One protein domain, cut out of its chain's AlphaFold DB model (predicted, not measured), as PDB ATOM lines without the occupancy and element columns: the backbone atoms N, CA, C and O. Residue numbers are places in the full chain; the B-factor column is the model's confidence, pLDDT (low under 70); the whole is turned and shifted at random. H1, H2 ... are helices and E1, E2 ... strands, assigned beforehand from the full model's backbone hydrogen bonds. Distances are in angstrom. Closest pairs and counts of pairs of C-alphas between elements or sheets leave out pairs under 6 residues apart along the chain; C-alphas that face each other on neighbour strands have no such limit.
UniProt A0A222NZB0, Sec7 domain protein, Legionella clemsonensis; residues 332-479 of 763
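This is residues 332 to 479 of the 763 residues of the protein "Sec7 domain protein" of Legionella clemsonensis (UniProt A0A222NZB0). A twisted sheet of six strands forms a wall, and H2, H6 and H7 cover one of its faces, H2 across E3 and E4, H6 along E5, and H7 slantwise over E1 and E6. Beyond one end of the strands, H4 and H5 come together as a small head, while the short H1 and H3 lie close to H2. The printed part has 148 residues, with seven named helices and six named strands in the order E1 H1 H2 H3 E2 H4 E3 E4 H5 E5 H6 E6 H7. The sheet's order is E2 E3 E4 E5 E1 E6, with neighbours antiparallel throughout, and the class is mixed, helices and strands. The whole is compact, with a radius of gyration of the C-alphas of 14.8 A and spans of 39 by 32 by 31 A.

E1, residues 332 to 335, is an inner strand of the sheet. Its antiparallel neighbours are E6, residues 454 to 456, with N 333 and O 454 2.9 A apart, and E5, residues 421 to 426, with N 334 and O 422 2.9 A apart; both pairs are within hydrogen-bond range. E5 pairs antiparallel with E4, residues 399 to 406, where N 404 and O 423 are 2.8 A apart. E4 forms a hairpin with E3, residues 387 to 394, where N 391 and O 403 are 2.8 A apart. E3 pairs antiparallel with E2, residues 371 to 375, where N 373 and O 392 are 2.9 A apart; E2 and E6 are the edge strands. H1, residues 337 to 341, is only just not on the sheet, with 4 pairs of C-alphas within 10 A. H2, residues 343 to 352, is on the sheet at a height of 9.5 A, over E3 and only just over E4, which has 3 of its C-alphas; on the local plane it runs across the strands at 85 degrees to E3. H2 only just touches H3, residues 359 to 362, with 3 pairs of C-alphas within 8 A, the closest those of Arg 347 and Leu 362 at 6.7 A. H3 only grazes the sheet with residues 359 to 360, and H4, residues 379 to 385, only grazes it with residues 379 to 385. H4 touches H5, residues 412 to 416, their closest C-alphas being those of Thr 385 and Ser 412 at 4.8 A; H5 is not on the sheet. H6, residues 435 to 446, is over E5 at a height of 6.6 A and runs along it, at 1 degree on the local plane. E5, H6 and E6 form a split strand-helix-strand unit, two strands running the same way with a helix between them in the chain and E1 between them in the sheet; its crossover is right-handed. H7, residues 463 to 479, is on the same face as H2 and H6, giving two layers, sheet and helices. H7 touches H6, the closest C-alphas being those of Ala 442 and Tyr 470 at 4.8 A, at a steep tilt of 57 degrees, the same way. H2 is apart from H6 and H7. Every O i to N i+4 pair is within hydrogen-bond range in H2, H4, H5, H6 and H7; H1 has 0 of 1, with 2 of 2 O i to N i+3 pairs, and H3 is too short for an O i to N i+4 pair.

E1 begins at C-alpha 332, (115.433, -8.778, -34.366). H2 is 14.8 A long from first to last C-alpha, E2 13.5 A, E3 21.3 A and E4 21.2 A. E5 is 16.9 A long and begins at C-alpha 421, (117.094, -1.273, -41.463). H6 is 16.7 A long, and H7 is 24.2 A long, ending at C-alpha 479, (131.345, -23.274, -35.064).

The two C-alphas farthest apart are those of Trp 380 and Gln 479, at 43.4 A. The printed part has no cut, and no link is long. The mean pLDDT of the printed part is 84.2; residues 353 to 362, 364 to 368, 429 to 433 and 476 to 479 are under 70.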
ATOM      1  N   TYR A 332     114.021  -9.050 -34.094       97.88
ATOM      2  CA  TYR A 332     115.433  -8.778 -34.366       97.88
ATOM      3  C   TYR A 332     115.550  -7.602 -35.333       97.88
ATOM      4  O   TYR A 332     115.014  -7.659 -36.438       97.88
ATOM      5  N   VAL A 333     116.274  -6.555 -34.941       97.44
ATOM      6  CA  VAL A 333     116.492  -5.370 -35.778       97.44
ATOM      7  C   VAL A 333     117.972  -5.239 -36.102       97.44
ATOM      8  O   VAL A 333     118.809  -5.177 -35.196       97.44
ATOM      9  N   ILE A 334     118.289  -5.159 -37.391       96.69
ATOM     10  CA  ILE A 334     119.628  -4.869 -37.906       96.69
ATOM     11  C   ILE A 334     119.570  -3.493 -38.569       96.69
ATOM     12  O   ILE A 334     118.956  -3.348 -39.623       96.69
ATOM     13  N   ALA A 335     120.181  -2.484 -37.949       94.94
ATOM     14  CA  ALA A 335     120.255  -1.123 -38.474       94.94
ATOM     15  C   ALA A 335     121.702  -0.618 -38.427       94.94
ATOM     16  O   ALA A 335     122.238  -0.335 -37.361       94.94
ATOM     17  N   SER A 336     122.375  -0.563 -39.576       92.62
ATOM     18  CA  SER A 336     123.782  -0.151 -39.659       92.62
ATOM     19  C   SER A 336     124.130   0.312 -41.065       92.62
ATOM     20  O   SER A 336     123.618  -0.224 -42.042       92.62
ATOM     21  N   SER A 337     125.057   1.260 -41.202       88.00
ATOM     22  CA  SER A 337     125.603   1.628 -42.517       88.00
ATOM     23  C   SER A 337     126.314   0.460 -43.211       88.00
ATOM     24  O   SER A 337     126.296   0.397 -44.438       88.00
ATOM     25  N   ALA A 338     126.887  -0.479 -42.445       85.00
ATOM     26  CA  ALA A 338     127.536  -1.681 -42.975       85.00
ATOM     27  C   ALA A 338     126.554  -2.617 -43.697       85.00
ATOM     28  O   ALA A 338     126.948  -3.338 -44.609       85.00
ATOM     29  N   LEU A 339     125.265  -2.547 -43.346       88.06
ATOM     30  CA  LEU A 339     124.229  -3.407 -43.906       88.06
ATOM     31  C   LEU A 339     124.058  -3.211 -45.424       88.06
ATOM     32  O   LEU A 339     123.702  -4.154 -46.119       88.06
ATOM     33  N   ASN A 340     124.385  -2.031 -45.966       80.94
ATOM     34  CA  ASN A 340     124.383  -1.786 -47.419       80.94
ATOM     35  C   ASN A 340     125.360  -2.696 -48.191       80.94
ATOM     36  O   ASN A 340     125.189  -2.909 -49.390       80.94
ATOM     37  N   HIS A 341     126.393  -3.210 -47.522       79.50
ATOM     38  CA  HIS A 341     127.391  -4.102 -48.109       79.50
ATOM     39  C   HIS A 341     127.166  -5.571 -47.726       79.50
ATOM     40  O   HIS A 341     127.931  -6.432 -48.150       79.50
ATOM     41  N   ASP A 342     126.111  -5.867 -46.964       83.81
ATOM     42  CA  ASP A 342     125.803  -7.215 -46.502       83.81
ATOM     43  C   ASP A 342     125.329  -8.094 -47.668       83.81
ATOM     44  O   ASP A 342     124.397  -7.753 -48.411       83.81
ATOM     45  N   SER A 343     125.985  -9.239 -47.853       74.69
ATOM     46  CA  SER A 343     125.692 -10.170 -48.945       74.69
ATOM     47  C   SER A 343     124.270 -10.742 -48.861       74.69
ATOM     48  O   SER A 343     123.626 -10.975 -49.888       74.69
ATOM     49  N   THR A 344     123.739 -10.929 -47.652       81.31
ATOM     50  CA  THR A 344     122.378 -11.419 -47.416       81.31
ATOM     51  C   THR A 344     121.352 -10.341 -47.745       81.31
ATOM     52  O   THR A 344     120.397 -10.637 -48.465       81.31
ATOM     53  N   LEU A 345     121.568  -9.079 -47.347       85.56
ATOM     54  CA  LEU A 345     120.665  -7.994 -47.759       85.56
ATOM     55  C   LEU A 345     120.658  -7.805 -49.283       85.56
ATOM     56  O   LEU A 345     119.593  -7.661 -49.876       85.56
ATOM     57  N   ASN A 346     121.819  -7.844 -49.938       80.75
ATOM     58  CA  ASN A 346     121.901  -7.676 -51.392       80.75
ATOM     59  C   ASN A 346     121.135  -8.764 -52.160       80.75
ATOM     60  O   ASN A 346     120.443  -8.474 -53.144       80.75
ATOM     61  N   ARG A 347     121.199 -10.011 -51.676       77.94
ATOM     62  CA  ARG A 347     120.371 -11.105 -52.194       77.94
ATOM     63  C   ARG A 347     118.883 -10.831 -51.966       77.94
ATOM     64  O   ARG A 347     118.110 -10.930 -52.913       77.94
ATOM     65  N   LEU A 348     118.483 -10.404 -50.765       82.56
ATOM     66  CA  LEU A 348     117.081 -10.079 -50.459       82.56
ATOM     67  C   LEU A 348     116.525  -8.927 -51.307       82.56
ATOM     68  O   LEU A 348     115.406  -9.017 -51.803       82.56
ATOM     69  N   ASN A 349     117.310  -7.875 -51.532       80.88
ATOM     70  CA  ASN A 349     116.922  -6.754 -52.391       80.88
ATOM     71  C   ASN A 349     116.728  -7.186 -53.847       80.88
ATOM     72  O   ASN A 349     115.843  -6.672 -54.532       80.88
ATOM     73  N   SER A 350     117.524  -8.153 -54.315       74.56
ATOM     74  CA  SER A 350     117.352  -8.729 -55.651       74.56
ATOM     75  C   SER A 350     116.009  -9.462 -55.758       74.56
ATOM     76  O   SER A 350     115.305  -9.284 -56.749       74.56
ATOM     77  N   LEU A 351     115.585 -10.180 -54.707       73.75
ATOM     78  CA  LEU A 351     114.284 -10.871 -54.676       73.75
ATOM     79  C   LEU A 351     113.090  -9.942 -54.770       73.75
ATOM     80  O   LEU A 351     112.131 -10.280 -55.453       73.75
ATOM     81  N   LEU A 352     113.128  -8.802 -54.070       73.88
ATOM     82  CA  LEU A 352     112.017  -7.846 -54.072       73.88
ATOM     83  C   LEU A 352     111.637  -7.421 -55.501       73.88
ATOM     84  O   LEU A 352     110.483  -7.077 -55.750       73.88
ATOM     85  N   HIS A 353     112.590  -7.521 -56.433       68.94
ATOM     86  CA  HIS A 353     112.475  -7.092 -57.821       68.94
ATOM     87  C   HIS A 353     112.560  -8.243 -58.845       68.94
ATOM     88  O   HIS A 353     112.460  -7.982 -60.042       68.94
ATOM     89  N   SER A 354     112.737  -9.503 -58.417       64.38
ATOM     90  CA  SER A 354     112.915 -10.664 -59.307       64.38
ATOM     91  C   SER A 354     111.876 -11.760 -59.065       64.38
ATOM     92  O   SER A 354     111.495 -12.038 -57.929       64.38
ATOM     93  N   SER A 355     111.460 -12.440 -60.131       53.12
ATOM     94  CA  SER A 355     110.565 -13.591 -60.052       53.12
ATOM     95  C   SER A 355     111.318 -14.858 -59.629       53.12
ATOM     96  O   SER A 355     111.909 -15.538 -60.459       53.12
ATOM     97  N   ILE A 356     111.177 -15.186 -58.342       52.72
ATOM     98  CA  ILE A 356     111.304 -16.524 -57.739       52.72
ATOM     99  C   ILE A 356     112.743 -17.045 -57.563       52.72
ATOM    100  O   ILE A 356     113.375 -17.555 -58.480       52.72
ATOM    101  N   ILE A 357     113.186 -17.039 -56.302       56.62
ATOM    102  CA  ILE A 357     114.294 -17.847 -55.775       56.62
ATOM    103  C   ILE A 357     113.757 -18.573 -54.532       56.62
ATOM    104  O   ILE A 357     112.992 -18.001 -53.753       56.62
ATOM    105  N   GLU A 358     114.125 -19.837 -54.339       61.41
ATOM    106  CA  GLU A 358     113.720 -20.612 -53.164       61.41
ATOM    107  C   GLU A 358     114.411 -20.123 -51.876       61.41
ATOM    108  O   GLU A 358     115.585 -19.748 -51.896       61.41
ATOM    109  N   ALA A 359     113.713 -20.179 -50.729       63.31
ATOM    110  CA  ALA A 359     114.214 -19.688 -49.434       63.31
ATOM    111  C   ALA A 359     115.605 -20.229 -49.064       63.31
ATOM    112  O   ALA A 359     116.424 -19.515 -48.479       63.31
ATOM    113  N   ARG A 360     115.887 -21.479 -49.447       61.28
ATOM    114  CA  ARG A 360     117.153 -22.169 -49.178       61.28
ATOM    115  C   ARG A 360     118.378 -21.508 -49.816       61.28
ATOM    116  O   ARG A 360     119.463 -21.610 -49.252       61.28
ATOM    117  N   HIS A 361     118.229 -20.829 -50.957       61.47
ATOM    118  CA  HIS A 361     119.362 -20.181 -51.632       61.47
ATOM    119  C   HIS A 361     119.763 -18.867 -50.932       61.47
ATOM    120  O   HIS A 361     120.864 -18.351 -51.122       61.47
ATOM    121  N   LEU A 362     118.878 -18.333 -50.087       66.44
ATOM    122  CA  LEU A 362     119.076 -17.078 -49.361       66.44
ATOM    123  C   LEU A 362     119.565 -17.328 -47.943       66.44
ATOM    124  O   LEU A 362     120.473 -16.648 -47.469       66.44
ATOM    125  N   PHE A 363     118.970 -18.325 -47.291       70.62
ATOM    126  CA  PHE A 363     119.229 -18.660 -45.902       70.62
ATOM    127  C   PHE A 363     119.693 -20.118 -45.798       70.62
ATOM    128  O   PHE A 363     118.859 -21.035 -45.778       70.62
ATOM    129  N   PRO A 364     121.015 -20.359 -45.714       62.28
ATOM    130  CA  PRO A 364     121.546 -21.698 -45.486       62.28
ATOM    131  C   PRO A 364     120.910 -22.341 -44.240       62.28
ATOM    132  O   PRO A 364     120.805 -21.715 -43.185       62.28
ATOM    133  N   GLY A 365     120.451 -23.593 -44.353       62.88
ATOM    134  CA  GLY A 365     119.884 -24.351 -43.226       62.88
ATOM    135  C   GLY A 365     118.411 -24.066 -42.872       62.88
ATOM    136  O   GLY A 365     117.935 -24.533 -41.830       62.88
ATOM    137  N   VAL A 366     117.679 -23.327 -43.719       65.81
ATOM    138  CA  VAL A 366     116.225 -23.084 -43.568       65.81
ATOM    139  C   VAL A 366     115.353 -24.244 -44.089       65.81
ATOM    140  O   VAL A 366     114.197 -24.360 -43.693       65.81
ATOM    141  N   GLY A 367     115.927 -25.183 -44.851       63.62
ATOM    142  CA  GLY A 367     115.241 -26.388 -45.338       63.62
ATOM    143  C   GLY A 367     114.393 -26.157 -46.598       63.62
ATOM    144  O   GLY A 367     114.130 -25.022 -46.988       63.62
ATOM    145  N   ASN A 368     113.981 -27.248 -47.254       66.38
ATOM    146  CA  ASN A 368     113.349 -27.215 -48.587       66.38
ATOM    147  C   ASN A 368     111.832 -26.958 -48.564       66.38
ATOM    148  O   ASN A 368     111.227 -26.748 -49.608       66.38
ATOM    149  N   THR A 369     111.204 -26.980 -47.390       73.50
ATOM    150  CA  THR A 369     109.743 -26.871 -47.237       73.50
ATOM    151  C   THR A 369     109.252 -25.433 -47.052       73.50
ATOM    152  O   THR A 369     108.046 -25.194 -46.999       73.50
ATOM    153  N   ILE A 370     110.169 -24.464 -46.952       81.31
ATOM    154  CA  ILE A 370     109.836 -23.062 -46.698       81.31
ATOM    155  C   ILE A 370     109.607 -22.317 -48.013       81.31
ATOM    156  O   ILE A 370     110.518 -22.129 -48.821       81.31
ATOM    157  N   LYS A 371     108.377 -21.840 -48.191       83.38
ATOM    158  CA  LYS A 371     107.945 -20.985 -49.297       83.38
ATOM    159  C   LYS A 371     108.097 -19.514 -48.918       83.38
ATOM    160  O   LYS A 371     107.893 -19.138 -47.763       83.38
ATOM    161  N   LEU A 372     108.431 -18.690 -49.909       86.25
ATOM    162  CA  LEU A 372     108.519 -17.238 -49.772       86.25
ATOM    163  C   LEU A 372     107.332 -16.565 -50.446       86.25
ATOM    164  O   LEU A 372     106.967 -16.904 -51.569       86.25
ATOM    165  N   THR A 373     106.781 -15.560 -49.778       86.81
ATOM    166  CA  THR A 373     105.797 -14.639 -50.351       86.81
ATOM    167  C   THR A 373     106.265 -13.207 -50.128       86.81
ATOM    168  O   THR A 373     106.825 -12.888 -49.080       86.81
ATOM    169  N   ILE A 374     106.078 -12.344 -51.126       88.38
ATOM    170  CA  ILE A 374     106.540 -10.953 -51.085       88.38
ATOM    171  C   ILE A 374     105.325 -10.033 -51.057       88.38
ATOM    172  O   ILE A 374     104.449 -10.114 -51.914       88.38
ATOM    173  N   THR A 375     105.283  -9.144 -50.072       90.12
ATOM    174  CA  THR A 375     104.325  -8.040 -50.001       90.12
ATOM    175  C   THR A 375     105.018  -6.760 -50.444       90.12
ATOM    176  O   THR A 375     105.855  -6.219 -49.715       90.12
ATOM    177  N   GLN A 376     104.657  -6.292 -51.638       89.56
ATOM    178  CA  GLN A 376     105.172  -5.051 -52.212       89.56
ATOM    179  C   GLN A 376     104.673  -3.823 -51.431       89.56
ATOM    180  O   GLN A 376     103.570  -3.854 -50.871       89.56
ATOM    181  N   PRO A 377     105.468  -2.746 -51.352       91.38
ATOM    182  CA  PRO A 377     105.096  -1.557 -50.604       91.38
ATOM    183  C   PRO A 377     104.105  -0.681 -51.383       91.38
ATOM    184  O   PRO A 377     104.162  -0.572 -52.607       91.38
ATOM    185  N   LYS A 378     103.211   0.010 -50.662       90.56
ATOM    186  CA  LYS A 378     102.464   1.148 -51.223       90.56
ATOM    187  C   LYS A 378     103.447   2.307 -51.438       90.56
ATOM    188  O   LYS A 378     104.238   2.597 -50.541       90.56
ATOM    189  N   SER A 379     103.365   3.023 -52.562       88.12
ATOM    190  CA  SER A 379     104.351   4.059 -52.931       88.12
ATOM    191  C   SER A 379     104.573   5.117 -51.847       88.12
ATOM    192  O   SER A 379     105.706   5.508 -51.577       88.12
ATOM    193  N   TRP A 380     103.504   5.568 -51.185       86.62
ATOM    194  CA  TRP A 380     103.615   6.574 -50.129       86.62
ATOM    195  C   TRP A 380     104.332   6.036 -48.881       86.62
ATOM    196  O   TRP A 380     105.059   6.788 -48.241       86.62
ATOM    197  N   LEU A 381     104.193   4.742 -48.557       90.50
ATOM    198  CA  LEU A 381     104.919   4.112 -47.449       90.50
ATOM    199  C   LEU A 381     106.413   4.050 -47.753       90.50
ATOM    200  O   LEU A 381     107.218   4.338 -46.867       90.50
ATOM    201  N   THR A 382     106.788   3.735 -48.996       91.88
ATOM    202  CA  THR A 382     108.186   3.799 -49.439       91.88
ATOM    203  C   THR A 382     108.723   5.213 -49.295       91.88
ATOM    204  O   THR A 382     109.766   5.400 -48.681       91.88
ATOM    205  N   ILE A 383     107.992   6.229 -49.763       87.75
ATOM    206  CA  ILE A 383     108.421   7.631 -49.664       87.75
ATOM    207  C   ILE A 383     108.541   8.077 -48.198       87.75
ATOM    208  O   ILE A 383     109.568   8.623 -47.804       87.75
ATOM    209  N   PHE A 384     107.527   7.807 -47.377       88.06
ATOM    210  CA  PHE A 384     107.457   8.276 -45.993       88.06
ATOM    211  C   PHE A 384     108.439   7.549 -45.063       88.06
ATOM    212  O   PHE A 384     109.123   8.188 -44.268       88.06
ATOM    213  N   THR A 385     108.536   6.221 -45.171       91.62
ATOM    214  CA  THR A 385     109.281   5.380 -44.211       91.62
ATOM    215  C   THR A 385     110.563   4.770 -44.774       91.62
ATOM    216  O   THR A 385     111.417   4.329 -44.009       91.62
ATOM    217  N   GLY A 386     110.738   4.756 -46.098       93.25
ATOM    218  CA  GLY A 386     111.798   3.991 -46.759       93.25
ATOM    219  C   GLY A 386     111.484   2.502 -46.901       93.25
ATOM    220  O   GLY A 386     112.387   1.720 -47.146       93.25
ATOM    221  N   TYR A 387     110.240   2.077 -46.684       95.62
ATOM    222  CA  TYR A 387     109.843   0.670 -46.746       95.62
ATOM    223  C   TYR A 387     109.872   0.114 -48.176       95.62
ATOM    224  O   TYR A 387     109.166   0.607 -49.057       95.62
ATOM    225  N   GLU A 388     110.654  -0.946 -48.374       93.12
ATOM    226  CA  GLU A 388     110.881  -1.610 -49.668       93.12
ATOM    227  C   GLU A 388     110.028  -2.876 -49.839       93.12
ATOM    228  O   GLU A 388     109.879  -3.388 -50.942       93.12
ATOM    229  N   GLY A 389     109.443  -3.390 -48.756       93.06
ATOM    230  CA  GLY A 389     108.592  -4.574 -48.800       93.06
ATOM    231  C   GLY A 389     108.792  -5.511 -47.615       93.06
ATOM    232  O   GLY A 389     109.669  -5.325 -46.766       93.06
ATOM    233  N   THR A 390     107.940  -6.534 -47.561       93.94
ATOM    234  CA  THR A 390     108.018  -7.606 -46.565       93.94
ATOM    235  C   THR A 390     108.123  -8.948 -47.264       93.94
ATOM    236  O   THR A 390     107.293  -9.276 -48.109       93.94
ATOM    237  N   ILE A 391     109.109  -9.742 -46.869       91.81
ATOM    238  CA  ILE A 391     109.255 -11.137 -47.268       91.81
ATOM    239  C   ILE A 391     108.713 -11.994 -46.131       91.81
ATOM    240  O   ILE A 391     109.159 -11.886 -44.991       91.81
ATOM    241  N   THR A 392     107.747 -12.845 -46.440       91.38
ATOM    242  CA  THR A 392     107.087 -13.723 -45.480       91.38
ATOM    243  C   THR A 392     107.442 -15.169 -45.790       91.38
ATOM    244  O   THR A 392     107.328 -15.612 -46.934       91.38
ATOM    245  N   LEU A 393     107.885 -15.895 -44.766       90.38
ATOM    246  CA  LEU A 393     108.312 -17.284 -44.849       90.38
ATOM    247  C   LEU A 393     107.248 -18.188 -44.238       90.38
ATOM    248  O   LEU A 393     106.866 -18.011 -43.078       90.38
ATOM    249  N   SER A 394     106.794 -19.171 -45.007       87.25
ATOM    250  CA  SER A 394     105.732 -20.099 -44.615       87.25
ATOM    251  C   SER A 394     106.100 -21.542 -44.937       87.25
ATOM    252  O   SER A 394     106.656 -21.808 -46.000       87.25
ATOM    253  N   ASN A 395     105.743 -22.476 -44.057       83.62
ATOM    254  CA  ASN A 395     105.679 -23.898 -44.398       83.62
ATOM    255  C   ASN A 395     104.292 -24.232 -44.994       83.62
ATOM    256  O   ASN A 395     103.486 -23.335 -45.242       83.62
ATOM    257  N   GLU A 396     103.993 -25.511 -45.233       75.88
ATOM    258  CA  GLU A 396     102.697 -25.937 -45.794       75.88
ATOM    259  C   GLU A 396     101.488 -25.594 -44.906       75.88
ATOM    260  O   GLU A 396     100.372 -25.474 -45.406       75.88
ATOM    261  N   HIS A 397     101.697 -25.397 -43.602       73.81
ATOM    262  CA  HIS A 397     100.618 -25.244 -42.624       73.81
ATOM    263  C   HIS A 397     100.471 -23.810 -42.088       73.81
ATOM    264  O   HIS A 397      99.382 -23.390 -41.678       73.81
ATOM    265  N   SER A 398     101.557 -23.037 -42.064       78.00
ATOM    266  CA  SER A 398     101.635 -21.782 -41.320       78.00
ATOM    267  C   SER A 398     102.715 -20.832 -41.827       78.00
ATOM    268  O   SER A 398     103.783 -21.229 -42.293       78.00
ATOM    269  N   THR A 399     102.436 -19.542 -41.670       79.25
ATOM    270  CA  THR A 399     103.441 -18.486 -41.754       79.25
ATOM    271  C   THR A 399     104.267 -18.473 -40.475       79.25
ATOM    272  O   THR A 399     103.705 -18.428 -39.384       79.25
ATOM    273  N   LEU A 400     105.589 -18.489 -40.616       87.62
ATOM    274  CA  LEU A 400     106.530 -18.678 -39.513       87.62
ATOM    275  C   LEU A 400     107.367 -17.434 -39.213       87.62
ATOM    276  O   LEU A 400     107.717 -17.199 -38.059       87.62
ATOM    277  N   ALA A 401     107.713 -16.632 -40.220       93.50
ATOM    278  CA  ALA A 401     108.526 -15.436 -40.015       93.50
ATOM    279  C   ALA A 401     108.268 -14.370 -41.083       93.50
ATOM    280  O   ALA A 401     107.882 -14.686 -42.208       93.50
ATOM    281  N   SER A 402     108.527 -13.111 -40.739       94.69
ATOM    282  CA  SER A 402     108.577 -11.991 -41.677       94.69
ATOM    283  C   SER A 402     109.912 -11.265 -41.605       94.69
ATOM    284  O   SER A 402     110.558 -11.207 -40.559       94.69
ATOM    285  N   ILE A 403     110.307 -10.702 -42.743       95.81
ATOM    286  CA  ILE A 403     111.491  -9.869 -42.926       95.81
ATOM    287  C   ILE A 403     111.029  -8.590 -43.609       95.81
ATOM    288  O   ILE A 403     110.587  -8.625 -44.754       95.81
ATOM    289  N   GLN A 404     111.126  -7.464 -42.918       96.56
ATOM    290  CA  GLN A 404     110.791  -6.152 -43.460       96.56
ATOM    291  C   GLN A 404     112.073  -5.400 -43.789       96.56
ATOM    292  O   GLN A 404     112.999  -5.383 -42.975       96.56
ATOM    293  N   ILE A 405     112.114  -4.768 -44.959       95.75
ATOM    294  CA  ILE A 405     113.306  -4.087 -45.470       95.75
ATOM    295  C   ILE A 405     113.019  -2.593 -45.606       95.75
ATOM    296  O   ILE A 405     111.987  -2.199 -46.151       95.75
ATOM    297  N   TYR A 406     113.938  -1.772 -45.098       95.75
ATOM    298  CA  TYR A 406     113.856  -0.318 -45.133       95.75
ATOM    299  C   TYR A 406     115.151   0.286 -45.685       95.75
ATOM    300  O   TYR A 406     116.228   0.115 -45.102       95.75
ATOM    301  N   ALA A 407     115.031   1.041 -46.776       93.62
ATOM    302  CA  ALA A 407     116.089   1.825 -47.391       93.62
ATOM    303  C   ALA A 407     115.845   3.335 -47.154       93.62
ATOM    304  O   ALA A 407     114.826   3.887 -47.578       93.62
ATOM    305  N   PRO A 408     116.755   4.050 -46.468       91.69
ATOM    306  CA  PRO A 408     116.551   5.447 -46.101       91.69
ATOM    307  C   PRO A 408     116.624   6.366 -47.326       91.69
ATOM    308  O   PRO A 408     117.692   6.575 -47.914       91.69
ATOM    309  N   ASN A 409     115.504   7.004 -47.647       89.38
ATOM    310  CA  ASN A 409     115.398   8.017 -48.688       89.38
ATOM    311  C   ASN A 409     115.473   9.433 -48.087       89.38
ATOM    312  O   ASN A 409     115.648   9.617 -46.884       89.38
ATOM    313  N   PHE A 410     115.381  10.459 -48.931       83.62
ATOM    314  CA  PHE A 410     115.520  11.849 -48.497       83.62
ATOM    315  C   PHE A 410     114.518  12.264 -47.400       83.62
ATOM    316  O   PHE A 410     114.916  12.934 -46.448       83.62
ATOM    317  N   LEU A 411     113.254  11.836 -47.500       79.69
ATOM    318  CA  LEU A 411     112.200  12.170 -46.539       79.69
ATOM    319  C   LEU A 411     112.264  11.286 -45.291       79.69
ATOM    320  O   LEU A 411     112.245  11.802 -44.173       79.69
ATOM    321  N   SER A 412     112.417   9.970 -45.463       88.25
ATOM    322  CA  SER A 412     112.377   9.027 -44.339       88.25
ATOM    323  C   SER A 412     113.519   9.221 -43.339       88.25
ATOM    324  O   SER A 412     113.348   8.960 -42.148       88.25
ATOM    325  N   ARG A 413     114.658   9.775 -43.779       88.75
ATOM    326  CA  ARG A 413     115.826  10.075 -42.930       88.75
ATOM    327  C   ARG A 413     115.533  10.944 -41.717       88.75
ATOM    328  O   ARG A 413     116.242  10.823 -40.720       88.75
ATOM    329  N   TRP A 414     114.549  11.834 -41.811       84.38
ATOM    330  CA  TRP A 414     114.233  12.761 -40.729       84.38
ATOM    331  C   TRP A 414     113.552  12.067 -39.547       84.38
ATOM    332  O   TRP A 414     113.893  12.354 -38.405       84.38
ATOM    333  N   LEU A 415     112.652  11.116 -39.821       83.38
ATOM    334  CA  LEU A 415     111.856  10.432 -38.793       83.38
ATOM    335  C   LEU A 415     112.399   9.044 -38.431       83.38
ATOM    336  O   LEU A 415     112.309   8.635 -37.278       83.38
ATOM    337  N   PHE A 416     112.983   8.329 -39.396       88.00
ATOM    338  CA  PHE A 416     113.387   6.923 -39.251       88.00
ATOM    339  C   PHE A 416     114.909   6.716 -39.280       88.00
ATOM    340  O   PHE A 416     115.385   5.592 -39.123       88.00
ATOM    341  N   GLY A 417     115.683   7.795 -39.432       88.00
ATOM    342  CA  GLY A 417     117.144   7.775 -39.389       88.00
ATOM    343  C   GLY A 417     117.823   7.490 -40.732       88.00
ATOM    344  O   GLY A 417     117.200   7.201 -41.749       88.00
ATOM    345  N   LYS A 418     119.157   7.625 -40.751       89.94
ATOM    346  CA  LYS A 418     119.975   7.572 -41.981       89.94
ATOM    347  C   LYS A 418     120.447   6.180 -42.389       89.94
ATOM    348  O   LYS A 418     121.075   6.054 -43.436       89.94
ATOM    349  N   GLN A 419     120.209   5.169 -41.564       91.81
ATOM    350  CA  GLN A 419     120.732   3.824 -41.781       91.81
ATOM    351  C   GLN A 419     119.674   2.928 -42.437       91.81
ATOM    352  O   GLN A 419     118.493   3.069 -42.118       91.81
ATOM    353  N   PRO A 420     120.073   2.014 -43.343       94.19
ATOM    354  CA  PRO A 420     119.200   0.922 -43.760       94.19
ATOM    355  C   PRO A 420     118.840   0.066 -42.549       94.19
ATOM    356  O   PRO A 420     119.635  -0.076 -41.615       94.19
ATOM    357  N   LYS A 421     117.634  -0.496 -42.574       95.50
ATOM    358  CA  LYS A 421     117.094  -1.273 -41.463       95.50
ATOM    359  C   LYS A 421     116.397  -2.524 -41.979       95.50
ATOM    360  O   LYS A 421     115.609  -2.464 -42.917       95.50
ATOM    361  N   VAL A 422     116.663  -3.648 -41.326       97.19
ATOM    362  CA  VAL A 422     115.952  -4.912 -41.520       97.19
ATOM    363  C   VAL A 422     115.321  -5.321 -40.196       97.19
ATOM    364  O   VAL A 422     115.993  -5.323 -39.163       97.19
ATOM    365  N   ILE A 423     114.034  -5.659 -40.227       97.62
ATOM    366  CA  ILE A 423     113.274  -6.125 -39.062       97.62
ATOM    367  C   ILE A 423     112.829  -7.558 -39.329       97.62
ATOM    368  O   ILE A 423     112.129  -7.811 -40.308       97.62
ATOM    369  N   ILE A 424     113.221  -8.491 -38.464       97.50
ATOM    370  CA  ILE A 424     112.888  -9.914 -38.576       97.50
ATOM    371  C   ILE A 424     112.038 -10.316 -37.377       97.50
ATOM    372  O   ILE A 424     112.462 -10.172 -36.227       97.50
ATOM    373  N   GLN A 425     110.847 -10.852 -37.634       96.31
ATOM    374  CA  GLN A 425     109.893 -11.225 -36.592       96.31
ATOM    375  C   GLN A 425     109.418 -12.670 -36.776       96.31
ATOM    376  O   GLN A 425     109.046 -13.048 -37.887       96.31
ATOM    377  N   PRO A 426     109.389 -13.486 -35.707       95.00
ATOM    378  CA  PRO A 426     108.642 -14.736 -35.729       95.00
ATOM    379  C   PRO A 426     107.139 -14.439 -35.740       95.00
ATOM    380  O   PRO A 426     106.661 -13.613 -34.958       95.00
ATOM    381  N   ILE A 427     106.402 -15.128 -36.606       88.81
ATOM    382  CA  ILE A 427     104.949 -15.006 -36.734       88.81
ATOM    383  C   ILE A 427     104.295 -16.208 -36.060       88.81
ATOM    384  O   ILE A 427     104.694 -17.351 -36.265       88.81
ATOM    385  N   CYS A 428     103.281 -15.938 -35.244       79.44
ATOM    386  CA  CYS A 428     102.410 -16.952 -34.666       79.44
ATOM    387  C   CYS A 428     101.073 -16.945 -35.400       79.44
ATOM    388  O   CYS A 428     100.537 -15.882 -35.697       79.44
ATOM    389  N   LYS A 429     100.522 -18.132 -35.657       64.31
ATOM    390  CA  LYS A 429      99.151 -18.297 -36.147       64.31
ATOM    391  C   LYS A 429      98.259 -18.694 -34.969       64.31
ATOM    392  O   LYS A 429      98.691 -19.438 -34.088       64.31
ATOM    393  N   ASP A 430      97.046 -18.151 -34.921       59.84
ATOM    394  CA  ASP A 430      96.026 -18.452 -33.903       59.84
ATOM    395  C   ASP A 430      96.472 -18.184 -32.451       59.84
ATOM    396  O   ASP A 430      96.068 -18.866 -31.507       59.84
ATOM    397  N   GLY A 431      97.359 -17.200 -32.256       55.81
ATOM    398  CA  GLY A 431      97.829 -16.792 -30.932       55.81
ATOM    399  C   GLY A 431      98.650 -17.852 -30.187       55.81
ATOM    400  O   GLY A 431      98.843 -17.725 -28.972       55.81
ATOM    401  N   LYS A 432      99.149 -18.893 -30.867       63.19
ATOM    402  CA  LYS A 432     100.014 -19.920 -30.266       63.19
ATOM    403  C   LYS A 432     101.467 -19.718 -30.678       63.19
ATOM    404  O   LYS A 432     101.797 -19.715 -31.859       63.19
ATOM    405  N   ALA A 433     102.336 -19.593 -29.675       68.12
ATOM    406  CA  ALA A 433     103.778 -19.526 -29.866       68.12
ATOM    407  C   ALA A 433     104.288 -20.845 -30.461       68.12
ATOM    408  O   ALA A 433     104.315 -21.865 -29.774       68.12
ATOM    409  N   ALA A 434     104.692 -20.828 -31.731       76.12
ATOM    410  CA  ALA A 434     105.286 -21.982 -32.397       76.12
ATOM    411  C   ALA A 434     106.809 -22.006 -32.155       76.12
ATOM    412  O   ALA A 434     107.488 -21.023 -32.472       76.12
ATOM    413  N   PRO A 435     107.392 -23.094 -31.622       82.75
ATOM    414  CA  PRO A 435     108.846 -23.207 -31.468       82.75
ATOM    415  C   PRO A 435     109.600 -23.051 -32.797       82.75
ATOM    416  O   PRO A 435     110.680 -22.472 -32.834       82.75
ATOM    417  N   GLU A 436     109.002 -23.505 -33.897       86.88
ATOM    418  CA  GLU A 436     109.577 -23.428 -35.244       86.88
ATOM    419  C   GLU A 436     109.706 -21.988 -35.762       86.88
ATOM    420  O   GLU A 436     110.683 -21.656 -36.430       86.88
ATOM    421  N   ALA A 437     108.758 -21.110 -35.420       90.94
ATOM    422  CA  ALA A 437     108.757 -19.717 -35.863       90.94
ATOM    423  C   ALA A 437     109.924 -18.923 -35.255       90.94
ATOM    424  O   ALA A 437     110.657 -18.234 -35.968       90.94
ATOM    425  N   ILE A 438     110.144 -19.060 -33.940       92.44
ATOM    426  CA  ILE A 438     111.268 -18.403 -33.256       92.44
ATOM    427  C   ILE A 438     112.621 -18.959 -33.717       92.44
ATOM    428  O   ILE A 438     113.561 -18.185 -33.906       92.44
ATOM    429  N   GLU A 439     112.705 -20.271 -33.947       89.69
ATOM    430  CA  GLU A 439     113.880 -20.932 -34.523       89.69
ATOM    431  C   GLU A 439     114.221 -20.371 -35.903       89.69
ATOM    432  O   GLU A 439     115.361 -19.972 -36.152       89.69
ATOM    433  N   LEU A 440     113.231 -20.300 -36.793       91.00
ATOM    434  CA  LEU A 440     113.415 -19.796 -38.146       91.00
ATOM    435  C   LEU A 440     113.847 -18.324 -38.143       91.00
ATOM    436  O   LEU A 440     114.835 -17.977 -38.785       91.00
ATOM    437  N   ALA A 441     113.160 -17.470 -37.380       94.56
ATOM    438  CA  ALA A 441     113.502 -16.053 -37.282       94.56
ATOM    439  C   ALA A 441     114.926 -15.835 -36.733       94.56
ATOM    440  O   ALA A 441     115.661 -14.990 -37.245       94.56
ATOM    441  N   ALA A 442     115.348 -16.626 -35.737       93.81
ATOM    442  CA  ALA A 442     116.708 -16.571 -35.198       93.81
ATOM    443  C   ALA A 442     117.762 -17.015 -36.225       93.81
ATOM    444  O   ALA A 442     118.805 -16.370 -36.341       93.81
ATOM    445  N   LYS A 443     117.493 -18.082 -36.992       89.88
ATOM    446  CA  LYS A 443     118.377 -18.548 -38.077       89.88
ATOM    447  C   LYS A 443     118.547 -17.486 -39.160       89.88
ATOM    448  O   LYS A 443     119.675 -17.188 -39.545       89.88
ATOM    449  N   ILE A 444     117.447 -16.875 -39.600       91.81
ATOM    450  CA  ILE A 444     117.461 -15.773 -40.570       91.81
ATOM    451  C   ILE A 444     118.307 -14.620 -40.028       91.81
ATOM    452  O   ILE A 444     119.232 -14.178 -40.700       91.81
ATOM    453  N   ALA A 445     118.064 -14.172 -38.794       94.12
ATOM    454  CA  ALA A 445     118.836 -13.087 -38.194       94.12
ATOM    455  C   ALA A 445     120.334 -13.421 -38.063       94.12
ATOM    456  O   ALA A 445     121.181 -12.551 -38.251       94.12
ATOM    457  N   ALA A 446     120.683 -14.676 -37.763       90.06
ATOM    458  CA  ALA A 446     122.072 -15.121 -37.648       90.06
ATOM    459  C   ALA A 446     122.808 -15.208 -38.999       90.06
ATOM    460  O   ALA A 446     124.038 -15.111 -39.005       90.06
ATOM    461  N   SER A 447     122.071 -15.348 -40.110       85.31
ATOM    462  CA  SER A 447     122.613 -15.431 -41.478       85.31
ATOM    463  C   SER A 447     123.128 -14.102 -42.044       85.31
ATOM    464  O   SER A 447     123.818 -14.096 -43.063       85.31
ATOM    465  N   PHE A 448     122.808 -12.976 -41.402       87.19
ATOM    466  CA  PHE A 448     123.403 -11.686 -41.742       87.19
ATOM    467  C   PHE A 448     124.834 -11.609 -41.203       87.19
ATOM    468  O   PHE A 448     125.117 -12.011 -40.063       87.19
ATOM    469  N   GLU A 449     125.735 -11.069 -42.021       83.88
ATOM    470  CA  GLU A 449     127.107 -10.754 -41.612       83.88
ATOM    471  C   GLU A 449     127.084  -9.599 -40.605       83.88
ATOM    472  O   GLU A 449     127.760  -9.629 -39.574       83.88
ATOM    473  N   THR A 450     126.219  -8.620 -40.867       88.00
ATOM    474  CA  THR A 450     125.955  -7.490 -39.981       88.00
ATOM    475  C   THR A 450     125.231  -7.964 -38.711       88.00
ATOM    476  O   THR A 450     124.188  -8.619 -38.803       88.00
ATOM    477  N   PRO A 451     125.731  -7.637 -37.505       90.81
ATOM    478  CA  PRO A 451     125.123  -8.095 -36.260       90.81
ATOM    479  C   PRO A 451     123.765  -7.435 -35.994       90.81
ATOM    480  O   PRO A 451     123.521  -6.286 -36.366       90.81
ATOM    481  N   VAL A 452     122.896  -8.150 -35.274       96.25
ATOM    482  CA  VAL A 452     121.623  -7.606 -34.782       96.25
ATOM    483  C   VAL A 452     121.905  -6.474 -33.798       96.25
ATOM    484  O   VAL A 452     122.527  -6.675 -32.758       96.25
ATOM    485  N   THR A 453     121.420  -5.280 -34.127       95.94
ATOM    486  CA  THR A 453     121.625  -4.058 -33.339       95.94
ATOM    487  C   THR A 453     120.710  -3.953 -32.128       95.94
ATOM    488  O   THR A 453     121.105  -3.408 -31.100       95.94
ATOM    489  N   SER A 454     119.498  -4.505 -32.206       96.31
ATOM    490  CA  SER A 454     118.586  -4.549 -31.063       96.31
ATOM    491  C   SER A 454     117.627  -5.728 -31.134       96.31
ATOM    492  O   SER A 454     117.211  -6.142 -32.215       96.31
ATOM    493  N   ILE A 455     117.255  -6.242 -29.960       97.12
ATOM    494  CA  ILE A 455     116.276  -7.320 -29.793       97.12
ATOM    495  C   ILE A 455     115.201  -6.848 -28.817       97.12
ATOM    496  O   ILE A 455     115.513  -6.488 -27.673       97.12
ATOM    497  N   LYS A 456     113.937  -6.876 -29.246       95.44
ATOM    498  CA  LYS A 456     112.768  -6.519 -28.426       95.44
ATOM    499  C   LYS A 456     111.765  -7.668 -28.421       95.44
ATOM    500  O   LYS A 456     111.623  -8.384 -29.406       95.44
ATOM    501  N   ALA A 457     111.083  -7.851 -27.290       94.12
ATOM    502  CA  ALA A 457     110.021  -8.845 -27.167       94.12
ATOM    503  C   ALA A 457     108.936  -8.610 -28.230       94.12
ATOM    504  O   ALA A 457     108.607  -7.461 -28.527       94.12
ATOM    505  N   THR A 458     108.371  -9.689 -28.766       93.44
ATOM    506  CA  THR A 458     107.155  -9.616 -29.586       93.44
ATOM    507  C   THR A 458     105.922  -9.821 -28.708       93.44
ATOM    508  O   THR A 458     106.031 -10.079 -27.500       93.44
ATOM    509  N   TYR A 459     104.728  -9.732 -29.295       91.06
ATOM    510  CA  TYR A 459     103.493 -10.037 -28.574       91.06
ATOM    511  C   TYR A 459     103.518 -11.449 -27.963       91.06
ATOM    512  O   TYR A 459     103.174 -11.618 -26.791       91.06
ATOM    513  N   ASP A 460     104.060 -12.435 -28.685       89.44
ATOM    514  CA  ASP A 460     104.096 -13.839 -28.263       89.44
ATOM    515  C   ASP A 460     105.373 -14.240 -27.521       89.44
ATOM    516  O   ASP A 460     105.287 -14.866 -26.469       89.44
ATOM    517  N   TYR A 461     106.552 -13.787 -27.952       91.75
ATOM    518  CA  TYR A 461     107.837 -14.253 -27.405       91.75
ATOM    519  C   TYR A 461     108.480 -13.236 -26.462       91.75
ATOM    520  O   TYR A 461     108.357 -12.023 -26.658       91.75
ATOM    521  N   MET A 462     109.147 -13.704 -25.405       92.38
ATOM    522  CA  MET A 462     109.905 -12.815 -24.522       92.38
ATOM    523  C   MET A 462     111.236 -12.427 -25.166       92.38
ATOM    524  O   MET A 462     111.794 -13.147 -25.991       92.38
ATOM    525  N   LYS A 463     111.783 -11.281 -24.747       94.50
ATOM    526  CA  LYS A 463     113.098 -10.815 -25.205       94.50
ATOM    527  C   LYS A 463     114.202 -11.839 -24.905       94.50
ATOM    528  O   LYS A 463     115.058 -12.054 -25.754       94.50
ATOM    529  N   SER A 464     114.160 -12.473 -23.731       95.00
ATOM    530  CA  SER A 464     115.123 -13.500 -23.310       95.00
ATOM    531  C   SER A 464     115.172 -14.682 -24.274       95.00
ATOM    532  O   SER A 464     116.257 -15.144 -24.620       95.00
ATOM    533  N   ASP A 465     114.010 -15.130 -24.750       93.69
ATOM    534  CA  ASP A 465     113.902 -16.289 -25.637       93.69
ATOM    535  C   ASP A 465     114.526 -15.967 -26.997       93.69
ATOM    536  O   ASP A 465     115.344 -16.731 -27.508       93.69
ATOM    537  N   LEU A 466     114.212 -14.784 -27.539       95.81
ATOM    538  CA  LEU A 466     114.798 -14.284 -28.784       95.81
ATOM    539  C   LEU A 466     116.324 -14.155 -28.669       95.81
ATOM    540  O   LEU A 466     117.062 -14.627 -29.532       95.81
ATOM    541  N   GLN A 467     116.816 -13.563 -27.576       96.12
ATOM    542  CA  GLN A 467     118.252 -13.409 -27.329       96.12
ATOM    543  C   GLN A 467     118.970 -14.761 -27.239       96.12
ATOM    544  O   GLN A 467     120.016 -14.935 -27.864       96.12
ATOM    545  N   SER A 468     118.401 -15.716 -26.498       94.31
ATOM    546  CA  SER A 468     118.979 -17.050 -26.337       94.31
ATOM    547  C   SER A 468     119.073 -17.785 -27.674       94.31
ATOM    548  O   SER A 468     120.132 -18.318 -28.001       94.31
ATOM    549  N   ARG A 469     117.997 -17.782 -28.475       93.50
ATOM    550  CA  ARG A 469     117.971 -18.478 -29.771       93.50
ATOM    551  C   ARG A 469     118.902 -17.829 -30.789       93.50
ATOM    552  O   ARG A 469     119.624 -18.538 -31.482       93.50
ATOM    553  N   TYR A 470     118.959 -16.499 -30.845       94.19
ATOM    554  CA  TYR A 470     119.922 -15.804 -31.702       94.19
ATOM    555  C   TYR A 470     121.373 -16.137 -31.328       94.19
ATOM    556  O   TYR A 470     122.170 -16.470 -32.204       94.19
ATOM    557  N   ALA A 471     121.708 -16.111 -30.034       91.56
ATOM    558  CA  ALA A 471     123.050 -16.441 -29.559       91.56
ATOM    559  C   ALA A 471     123.438 -17.895 -29.874       91.56
ATOM    560  O   ALA A 471     124.566 -18.150 -30.294       91.56
ATOM    561  N   GLU A 472     122.508 -18.838 -29.714       88.94
ATOM    562  CA  GLU A 472     122.698 -20.240 -30.094       88.94
ATOM    563  C   GLU A 472     123.001 -20.371 -31.592       88.94
ATOM    564  O   GLU A 472     124.029 -20.937 -31.958       88.94
ATOM    565  N   LYS A 473     122.179 -19.775 -32.468       85.94
ATOM    566  CA  LYS A 473     122.383 -19.882 -33.923       85.94
ATOM    567  C   LYS A 473     123.635 -19.174 -34.409       85.94
ATOM    568  O   LYS A 473     124.297 -19.692 -35.305       85.94
ATOM    569  N   LYS A 474     124.012 -18.042 -33.805       82.12
ATOM    570  CA  LYS A 474     125.271 -17.366 -34.144       82.12
ATOM    571  C   LYS A 474     126.484 -18.198 -33.717       82.12
ATOM    572  O   LYS A 474     127.451 -18.258 -34.467       82.12
ATOM    573  N   LYS A 475     126.419 -18.903 -32.577       75.25
ATOM    574  CA  LYS A 475     127.455 -19.868 -32.165       75.25
ATOM    575  C   LYS A 475     127.534 -21.059 -33.110       75.25
ATOM    576  O   LYS A 475     128.635 -21.415 -33.501       75.25
ATOM    577  N   THR A 476     126.403 -21.648 -33.500       64.31
ATOM    578  CA  THR A 476     126.385 -22.747 -34.476       64.31
ATOM    579  C   THR A 476     126.983 -22.295 -35.807       64.31
ATOM    580  O   THR A 476     127.876 -22.961 -36.312       64.31
ATOM    581  N   ALA A 477     126.586 -21.130 -36.331       58.97
ATOM    582  CA  ALA A 477     127.181 -20.562 -37.542       58.97
ATOM    583  C   ALA A 477     128.704 -20.360 -37.399       58.97
ATOM    584  O   ALA A 477     129.464 -20.814 -38.248       58.97
ATOM    585  N   ALA A 478     129.161 -19.794 -36.276       53.03
ATOM    586  CA  ALA A 478     130.584 -19.585 -35.991       53.03
ATOM    587  C   ALA A 478     131.375 -20.891 -35.749       53.03
ATOM    588  O   ALA A 478     132.576 -20.944 -35.991       53.03
ATOM    589  N   GLN A 479     130.724 -21.961 -35.279       44.34
ATOM    590  CA  GLN A 479     131.345 -23.274 -35.064       44.34
ATOM    591  C   GLN A 479     131.682 -23.977 -36.391       44.34
ATOM    592  O   GLN A 479     132.603 -24.799 -36.425       44.34
TER     593      GLN A 479